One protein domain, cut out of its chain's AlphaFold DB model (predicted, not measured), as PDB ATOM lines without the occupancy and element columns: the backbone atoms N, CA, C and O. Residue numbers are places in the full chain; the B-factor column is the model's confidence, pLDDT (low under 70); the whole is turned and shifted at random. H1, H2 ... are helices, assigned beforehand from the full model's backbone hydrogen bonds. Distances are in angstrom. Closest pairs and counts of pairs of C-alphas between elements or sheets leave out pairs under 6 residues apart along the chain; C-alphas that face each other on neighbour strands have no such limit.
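What this domain is: This is residues 32 to 97 of the 97 residues of an uncharacterized protein of Trichomonas vaginalis (UniProt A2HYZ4). The model has little regular structure: the long unnamed stretch of residues 32 to 53 leads into one longer helix, H1, the unnamed residues 67 to 88 fold back past it, and the short H2 packs beside its first part. Residues 47 to 52 stick out. The printed part has 66 residues, 19 of them in the named helices H1 and H2, with no named strand; the class is all helix. It is only just compact, close to loose, with a radius of gyration of the C-alphas of 12.9 A, and spans 36 by 24 by 15 A.

How they stand to each other: H1, residues 54 to 66, touches H2, residues 89 to 94, with residues 55 to 59 alone. Their closest C-alphas, those of Phe 56 and Thr 90, are 6.2 A apart. They run the same way at a shallow tilt of 24 degrees. In both helices every O i to N i+4 pair is within hydrogen-bond range.

Where its parts are: H1 begins at C-alpha 54 (36.901, -16.412, -85.011) and is 18.7 A long. H2 ends at C-alpha 94 (28.569, -6.936, -79.882).

The domain as a whole: The C-alphas farthest apart, of Glu 34 and Gly 85, are 38.9 A apart. The H1 to H2 link is long, 22 residues. The printed part has no cut. The pLDDT is under 70 in 30 residues, among them 32 to 42 and 82 to 97.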
ATOM      1  N   ILE A  32      51.402   0.826 -88.790       61.97
ATOM      2  CA  ILE A  32      50.692   1.913 -88.111       61.97
ATOM      3  C   ILE A  32      51.042   1.894 -86.611       61.97
ATOM      4  O   ILE A  32      51.056   2.937 -85.967       61.97
ATOM      5  N   HIS A  33      51.423   0.729 -86.061       67.12
ATOM      6  CA  HIS A  33      51.950   0.614 -84.700       67.12
ATOM      7  C   HIS A  33      53.033  -0.476 -84.561       67.12
ATOM      8  O   HIS A  33      52.894  -1.587 -85.071       67.12
ATOM      9  N   GLU A  34      54.099  -0.196 -83.800       59.88
ATOM     10  CA  GLU A  34      55.273  -1.082 -83.676       59.88
ATOM     11  C   GLU A  34      55.015  -2.367 -82.870       59.88
ATOM     12  O   GLU A  34      55.640  -3.395 -83.120       59.88
ATOM     13  N   LYS A  35      54.098  -2.330 -81.893       64.81
ATOM     14  CA  LYS A  35      53.890  -3.437 -80.933       64.81
ATOM     15  C   LYS A  35      52.636  -4.279 -81.162       64.81
ATOM     16  O   LYS A  35      52.505  -5.335 -80.547       64.81
ATOM     17  N   PHE A  36      51.694  -3.824 -81.989       68.06
ATOM     18  CA  PHE A  36      50.429  -4.536 -82.179       68.06
ATOM     19  C   PHE A  36      50.497  -5.365 -83.455       68.06
ATOM     20  O   PHE A  36      50.626  -4.826 -84.546       68.06
ATOM     21  N   LEU A  37      50.381  -6.687 -83.300       61.09
ATOM     22  CA  LEU A  37      50.611  -7.674 -84.364       61.09
ATOM     23  C   LEU A  37      49.763  -7.442 -85.627       61.09
ATOM     24  O   LEU A  37      50.155  -7.820 -86.722       61.09
ATOM     25  N   PHE A  38      48.594  -6.832 -85.453       65.19
ATOM     26  CA  PHE A  38      47.612  -6.581 -86.504       65.19
ATOM     27  C   PHE A  38      47.508  -5.099 -86.882       65.19
ATOM     28  O   PHE A  38      46.698  -4.743 -87.726       65.19
ATOM     29  N   ALA A  39      48.323  -4.247 -86.254       65.00
ATOM     30  CA  ALA A  39      48.437  -2.833 -86.575       65.00
ATOM     31  C   ALA A  39      49.542  -2.569 -87.619       65.00
ATOM     32  O   ALA A  39      50.058  -1.461 -87.750       65.00
ATOM     33  N   GLN A  40      49.942  -3.613 -88.342       63.12
ATOM     34  CA  GLN A  40      50.829  -3.532 -89.491       63.12
ATOM     35  C   GLN A  40      49.973  -3.736 -90.735       63.12
ATOM     36  O   GLN A  40      49.163  -4.665 -90.743       63.12
ATOM     37  N   ASN A  41      50.110  -2.909 -91.780       63.03
ATOM     38  CA  ASN A  41      49.362  -3.227 -92.999       63.03
ATOM     39  C   ASN A  41      49.893  -4.563 -93.563       63.03
ATOM     40  O   ASN A  41      51.038  -4.965 -93.334       63.03
ATOM     41  N   GLY A  42      49.045  -5.279 -94.286       69.94
ATOM     42  CA  GLY A  42      49.371  -6.603 -94.799       69.94
ATOM     43  C   GLY A  42      48.216  -7.575 -94.629       69.94
ATOM     44  O   GLY A  42      47.129  -7.219 -94.180       69.94
ATOM     45  N   ILE A  43      48.453  -8.822 -95.026       74.25
ATOM     46  CA  ILE A  43      47.462  -9.892 -94.930       74.25
ATOM     47  C   ILE A  43      47.729 -10.663 -93.643       74.25
ATOM     48  O   ILE A  43      48.836 -11.155 -93.436       74.25
ATOM     49  N   THR A  44      46.714 -10.813 -92.794       76.50
ATOM     50  CA  THR A  44      46.788 -11.703 -91.631       76.50
ATOM     51  C   THR A  44      45.698 -12.763 -91.682       76.50
ATOM     52  O   THR A  44      44.540 -12.463 -91.955       76.50
ATOM     53  N   GLY A  45      46.069 -14.014 -91.401       79.62
ATOM     54  CA  GLY A  45      45.148 -15.145 -91.355       79.62
ATOM     55  C   GLY A  45      45.096 -15.783 -89.970       79.62
ATOM     56  O   GLY A  45      46.128 -16.141 -89.406       79.62
ATOM     57  N   ARG A  46      43.886 -15.980 -89.433       80.12
ATOM     58  CA  ARG A  46      43.632 -16.793 -88.233       80.12
ATOM     59  C   ARG A  46      42.887 -18.069 -88.614       80.12
ATOM     60  O   ARG A  46      41.714 -18.022 -88.984       80.12
ATOM     61  N   ILE A  47      43.552 -19.211 -88.460       84.69
ATOM     62  CA  ILE A  47      42.988 -20.541 -88.719       84.69
ATOM     63  C   ILE A  47      42.650 -21.194 -87.377       84.69
ATOM     64  O   ILE A  47      43.488 -21.251 -86.483       84.69
ATOM     65  N   ALA A  48      41.410 -21.655 -87.215       83.44
ATOM     66  CA  ALA A  48      40.954 -22.321 -85.995       83.44
ATOM     67  C   ALA A  48      39.707 -23.193 -86.265       83.44
ATOM     68  O   ALA A  48      38.998 -22.919 -87.241       83.44
ATOM     69  N   PRO A  49      39.372 -24.177 -85.407       87.31
ATOM     70  CA  PRO A  49      38.191 -25.040 -85.570       87.31
ATOM     71  C   PRO A  49      36.849 -24.283 -85.546       87.31
ATOM     72  O   PRO A  49      36.773 -23.201 -84.959       87.31
ATOM     73  N   PRO A  50      35.760 -24.792 -86.153       83.06
ATOM     74  CA  PRO A  50      34.421 -24.199 -86.027       83.06
ATOM     75  C   PRO A  50      34.028 -23.939 -84.560       83.06
ATOM     76  O   PRO A  50      34.398 -24.701 -83.675       83.06
ATOM     77  N   GLY A  51      33.334 -22.829 -84.281       80.38
ATOM     78  CA  GLY A  51      32.950 -22.446 -82.910       80.38
ATOM     79  C   GLY A  51      34.051 -21.798 -82.055       80.38
ATOM     80  O   GLY A  51      33.763 -21.281 -80.984       80.38
ATOM     81  N   SER A  52      35.297 -21.714 -82.534       83.25
ATOM     82  CA  SER A  52      36.434 -21.135 -81.791       83.25
ATOM     83  C   SER A  52      36.409 -19.601 -81.606       83.25
ATOM     84  O   SER A  52      37.460 -18.997 -81.381       83.25
ATOM     85  N   GLY A  53      35.273 -18.936 -81.843       82.62
ATOM     86  CA  GLY A  53      35.148 -17.477 -81.718       82.62
ATOM     87  C   GLY A  53      35.982 -16.663 -82.719       82.62
ATOM     88  O   GLY A  53      36.505 -15.606 -82.365       82.62
ATOM     89  N   LYS A  54      36.146 -17.138 -83.964       84.62
ATOM     90  CA  LYS A  54      36.901 -16.412 -85.011       84.62
ATOM     91  C   LYS A  54      36.350 -15.005 -85.240       84.62
ATOM     92  O   LYS A  54      37.108 -14.048 -85.125       84.62
ATOM     93  N   THR A  55      35.043 -14.886 -85.472       82.75
ATOM     94  CA  THR A  55      34.362 -13.601 -85.682       82.75
ATOM     95  C   THR A  55      34.532 -12.670 -84.489       82.75
ATOM     96  O   THR A  55      34.960 -11.535 -84.661       82.75
ATOM     97  N   PHE A  56      34.298 -13.174 -83.271       83.75
ATOM     98  CA  PHE A  56      34.509 -12.407 -82.038       83.75
ATOM     99  C   PHE A  56      35.936 -11.866 -81.937       83.75
ATOM    100  O   PHE A  56      36.146 -10.716 -81.568       83.75
ATOM    101  N   THR A  57      36.926 -12.687 -82.293       84.00
ATOM    102  CA  THR A  57      38.324 -12.264 -82.231       84.00
ATOM    103  C   THR A  57      38.624 -11.171 -83.254       84.00
ATOM    104  O   THR A  57      39.238 -10.174 -82.887       84.00
ATOM    105  N   TYR A  58      38.174 -11.317 -84.505       82.88
ATOM    106  CA  TYR A  58      38.373 -10.282 -85.524       82.88
ATOM    107  C   TYR A  58      37.688  -8.965 -85.143       82.88
ATOM    108  O   TYR A  58      38.315  -7.918 -85.249       82.88
ATOM    109  N   LEU A  59      36.459  -9.015 -84.617       84.38
ATOM    110  CA  LEU A  59      35.754  -7.831 -84.112       84.38
ATOM    111  C   LEU A  59      36.504  -7.161 -82.958       84.38
ATOM    112  O   LEU A  59      36.725  -5.954 -82.985       84.38
ATOM    113  N   LYS A  60      36.938  -7.945 -81.962       84.69
ATOM    114  CA  LYS A  60      37.722  -7.433 -80.833       84.69
ATOM    115  C   LYS A  60      39.004  -6.759 -81.314       84.69
ATOM    116  O   LYS A  60      39.347  -5.694 -80.824       84.69
ATOM    117  N   MET A  61      39.701  -7.372 -82.265       82.06
ATOM    118  CA  MET A  61      40.925  -6.814 -82.833       82.06
ATOM    119  C   MET A  61      40.665  -5.532 -83.621       82.06
ATOM    120  O   MET A  61      41.443  -4.594 -83.483       82.06
ATOM    121  N   ALA A  62      39.588  -5.483 -84.411       80.50
ATOM    122  CA  ALA A  62      39.213  -4.288 -85.156       80.50
ATOM    123  C   ALA A  62      38.935  -3.115 -84.206       80.50
ATOM    124  O   ALA A  62      39.495  -2.038 -84.385       80.50
ATOM    125  N   ALA A  63      38.161  -3.355 -83.142       82.19
ATOM    126  CA  ALA A  63      37.883  -2.355 -82.116       82.19
ATOM    127  C   ALA A  63      39.146  -1.917 -81.364       82.19
ATOM    128  O   ALA A  63      39.410  -0.730 -81.245       82.19
ATOM    129  N   GLN A  64      39.984  -2.864 -80.926       82.12
ATOM    130  CA  GLN A  64      41.249  -2.546 -80.252       82.12
ATOM    131  C   GLN A  64      42.178  -1.681 -81.106       82.12
ATOM    132  O   GLN A  64      42.940  -0.904 -80.550       82.12
ATOM    133  N   GLN A  65      42.142  -1.833 -82.429       78.00
ATOM    134  CA  GLN A  65      42.971  -1.047 -83.338       78.00
ATOM    135  C   GLN A  65      42.415   0.343 -83.619       78.00
ATOM    136  O   GLN A  65      43.210   1.251 -83.832       78.00
ATOM    137  N   GLN A  66      41.093   0.527 -83.575       77.81
ATOM    138  CA  GLN A  66      40.500   1.867 -83.635       77.81
ATOM    139  C   GLN A  66      40.942   2.734 -82.446       77.81
ATOM    140  O   GLN A  66      41.156   3.926 -82.611       77.81
ATOM    141  N   GLU A  67      41.186   2.134 -81.278       80.88
ATOM    142  CA  GLU A  67      41.707   2.842 -80.097       80.88
ATOM    143  C   GLU A  67      43.219   3.155 -80.167       80.88
ATOM    144  O   GLU A  67      43.743   3.835 -79.288       80.88
ATOM    145  N   LEU A  68      43.963   2.640 -81.160       76.56
ATOM    146  CA  LEU A  68      45.419   2.863 -81.251       76.56
ATOM    147  C   LEU A  68      45.789   4.237 -81.826       76.56
ATOM    148  O   LEU A  68      46.885   4.724 -81.547       76.56
ATOM    149  N   ASP A  69      44.911   4.841 -82.626       71.38
ATOM    150  CA  ASP A  69      45.082   6.188 -83.172       71.38
ATOM    151  C   ASP A  69      43.758   6.951 -83.059       71.38
ATOM    152  O   ASP A  69      42.891   6.872 -83.925       71.38
ATOM    153  N   GLU A  70      43.612   7.725 -81.980       68.25
ATOM    154  CA  GLU A  70      42.413   8.533 -81.712       68.25
ATOM    155  C   GLU A  70      42.113   9.570 -82.812       68.25
ATOM    156  O   GLU A  70      41.001  10.095 -82.883       68.25
ATOM    157  N   LYS A  71      43.101   9.920 -83.648       71.19
ATOM    158  CA  LYS A  71      42.968  10.967 -84.668       71.19
ATOM    159  C   LYS A  71      42.646  10.415 -86.047       71.19
ATOM    160  O   LYS A  71      42.014  11.129 -86.826       71.19
ATOM    161  N   ASN A  72      43.076   9.193 -86.355       67.62
ATOM    162  CA  ASN A  72      42.851   8.579 -87.659       67.62
ATOM    163  C   ASN A  72      42.185   7.210 -87.491       67.62
ATOM    164  O   ASN A  72      42.802   6.310 -86.924       67.62
ATOM    165  N   PRO A  73      40.967   7.011 -88.031       68.44
ATOM    166  CA  PRO A  73      40.332   5.707 -87.981       68.44
ATOM    167  C   PRO A  73      41.214   4.672 -88.684       68.44
ATOM    168  O   PRO A  73      41.628   4.862 -89.829       68.44
ATOM    169  N   PHE A  74      41.482   3.566 -87.994       74.31
ATOM    170  CA  PHE A  74      42.388   2.527 -88.481       74.31
ATOM    171  C   PHE A  74      41.823   1.808 -89.715       74.31
ATOM    172  O   PHE A  74      42.553   1.439 -90.633       74.31
ATOM    173  N   TYR A  75      40.503   1.617 -89.743       75.69
ATOM    174  CA  TYR A  75      39.788   0.982 -90.844       75.69
ATOM    175  C   TYR A  75      38.838   1.962 -91.519       75.69
ATOM    176  O   TYR A  75      37.952   2.510 -90.869       75.69
ATOM    177  N   GLU A  76      38.962   2.093 -92.840       78.81
ATOM    178  CA  GLU A  76      37.951   2.747 -93.677       78.81
ATOM    179  C   GLU A  76      36.729   1.836 -93.897       78.81
ATOM    180  O   GLU A  76      35.592   2.299 -93.912       78.81
ATOM    181  N   LEU A  77      36.955   0.522 -94.027       80.12
ATOM    182  CA  LEU A  77      35.902  -0.469 -94.236       80.12
ATOM    183  C   LEU A  77      36.271  -1.813 -93.597       80.12
ATOM    184  O   LEU A  77      37.325  -2.383 -93.880       80.12
ATOM    185  N   VAL A  78      35.357  -2.358 -92.791       79.94
ATOM    186  CA  VAL A  78      35.435  -3.726 -92.263       79.94
ATOM    187  C   VAL A  78      34.308  -4.550 -92.881       79.94
ATOM    188  O   VAL A  78      33.133  -4.289 -92.634       79.94
ATOM    189  N   VAL A  79      34.659  -5.560 -93.682       81.75
ATOM    190  CA  VAL A  79      33.688  -6.487 -94.286       81.75
ATOM    191  C   VAL A  79      33.734  -7.819 -93.547       81.75
ATOM    192  O   VAL A  79      34.765  -8.490 -93.522       81.75
ATOM    193  N   ILE A  80      32.604  -8.222 -92.968       80.69
ATOM    194  CA  ILE A  80      32.438  -9.526 -92.321       80.69
ATOM    195  C   ILE A  80      31.362 -10.296 -93.076       80.69
ATOM    196  O   ILE A  80      30.194  -9.914 -93.075       80.69
ATOM    197  N   CYS A  81      31.757 -11.407 -93.693       74.44
ATOM    198  CA  CYS A  81      30.840 -12.317 -94.368       74.44
ATOM    199  C   CYS A  81      30.612 -13.552 -93.494       74.44
ATOM    200  O   CYS A  81      31.564 -14.245 -93.137       74.44
ATOM    201  N   SER A  82      29.352 -13.859 -93.184       69.12
ATOM    202  CA  SER A  82      28.950 -15.132 -92.580       69.12
ATOM    203  C   SER A  82      27.838 -15.757 -93.418       69.12
ATOM    204  O   SER A  82      26.905 -15.067 -93.820       69.12
ATOM    205  N   THR A  83      27.950 -17.054 -93.700       60.06
ATOM    206  CA  THR A  83      26.984 -17.819 -94.506       60.06
ATOM    207  C   THR A  83      25.931 -18.548 -93.670       60.06
ATOM    208  O   THR A  83      25.060 -19.209 -94.232       60.06
ATOM    209  N   SER A  84      25.951 -18.443 -92.337       58.00
ATOM    210  CA  SER A  84      24.875 -19.002 -91.515       58.00
ATOM    211  C   SER A  84      23.656 -18.078 -91.555       58.00
ATOM    212  O   SER A  84      23.769 -16.901 -91.236       58.00
ATOM    213  N   GLY A  85      22.471 -18.601 -91.898       50.22
ATOM    214  CA  GLY A  85      21.201 -17.847 -91.959       50.22
ATOM    215  C   GLY A  85      20.768 -17.175 -90.645       50.22
ATOM    216  O   GLY A  85      19.810 -16.410 -90.621       50.22
ATOM    217  N   GLN A  86      21.499 -17.416 -89.558       53.72
ATOM    218  CA  GLN A  86      21.600 -16.495 -88.438       53.72
ATOM    219  C   GLN A  86      22.869 -15.676 -88.645       53.72
ATOM    220  O   GLN A  86      23.974 -16.195 -88.459       53.72
ATOM    221  N   PHE A  87      22.707 -14.416 -89.050       53.50
ATOM    222  CA  PHE A  87      23.762 -13.409 -88.956       53.50
ATOM    223  C   PHE A  87      24.490 -13.625 -87.624       53.50
ATOM    224  O   PHE A  87      23.813 -13.759 -86.600       53.50
ATOM    225  N   ASP A  88      25.818 -13.778 -87.657       61.16
ATOM    226  CA  ASP A  88      26.605 -14.213 -86.501       61.16
ATOM    227  C   ASP A  88      26.170 -13.380 -85.287       61.16
ATOM    228  O   ASP A  88      26.372 -12.165 -85.270       61.16
ATOM    229  N   GLN A  89      25.467 -13.998 -84.325       65.81
ATOM    230  CA  GLN A  89      24.847 -13.288 -83.193       65.81
ATOM    231  C   GLN A  89      25.884 -12.454 -82.443       65.81
ATOM    232  O   GLN A  89      25.542 -11.453 -81.824       65.81
ATOM    233  N   THR A  90      27.155 -12.845 -82.551       64.19
ATOM    234  CA  THR A  90      28.309 -12.064 -82.134       64.19
ATOM    235  C   THR A  90      28.289 -10.657 -82.734       64.19
ATOM    236  O   THR A  90      28.306  -9.700 -81.982       64.19
ATOM    237  N   VAL A  91      28.163 -10.490 -84.054       65.19
ATOM    238  CA  VAL A  91      28.135  -9.169 -84.712       65.19
ATOM    239  C   VAL A  91      26.924  -8.350 -84.253       65.19
ATOM    240  O   VAL A  91      27.078  -7.190 -83.882       65.19
ATOM    241  N   ILE A  92      25.733  -8.961 -84.206       63.09
ATOM    242  CA  ILE A  92      24.495  -8.266 -83.801       63.09
ATOM    243  C   ILE A  92      24.568  -7.798 -82.345       63.09
ATOM    244  O   ILE A  92      24.159  -6.684 -82.021       63.09
ATOM    245  N   ARG A  93      25.049  -8.661 -81.446       63.03
ATOM    246  CA  ARG A  93      25.045  -8.391 -80.004       63.03
ATOM    247  C   ARG A  93      26.241  -7.575 -79.553       63.03
ATOM    248  O   ARG A  93      26.146  -6.921 -78.521       63.03
ATOM    249  N   SER A  94      27.347  -7.610 -80.294       60.41
ATOM    250  CA  SER A  94      28.569  -6.936 -79.882       60.41
ATOM    251  C   SER A  94      28.463  -5.412 -79.939       60.41
ATOM    252  O   SER A  94      29.091  -4.815 -79.086       60.41
ATOM    253  N   LYS A  95      27.680  -4.768 -80.830       55.66
ATOM    254  CA  LYS A  95      27.568  -3.279 -80.930       55.66
ATOM    255  C   LYS A  95      28.914  -2.537 -80.732       55.66
ATOM    256  O   LYS A  95      28.975  -1.499 -80.083       55.66
ATOM    257  N   ILE A  96      30.006  -3.131 -81.205       56.09
ATOM    258  CA  ILE A  96      31.383  -2.718 -80.884       56.09
ATOM    259  C   ILE A  96      32.012  -1.918 -82.040       56.09
ATOM    260  O   ILE A  96      33.128  -1.427 -81.919       56.09
ATOM    261  N   LEU A  97      31.281  -1.751 -83.143       50.44
ATOM    262  CA  LEU A  97      31.629  -0.912 -84.285       50.44
ATOM    263  C   LEU A  97      30.400  -0.102 -84.695       50.44
ATOM    264  O   LEU A  97      29.284  -0.668 -84.583       50.44
TER     265      LEU A  97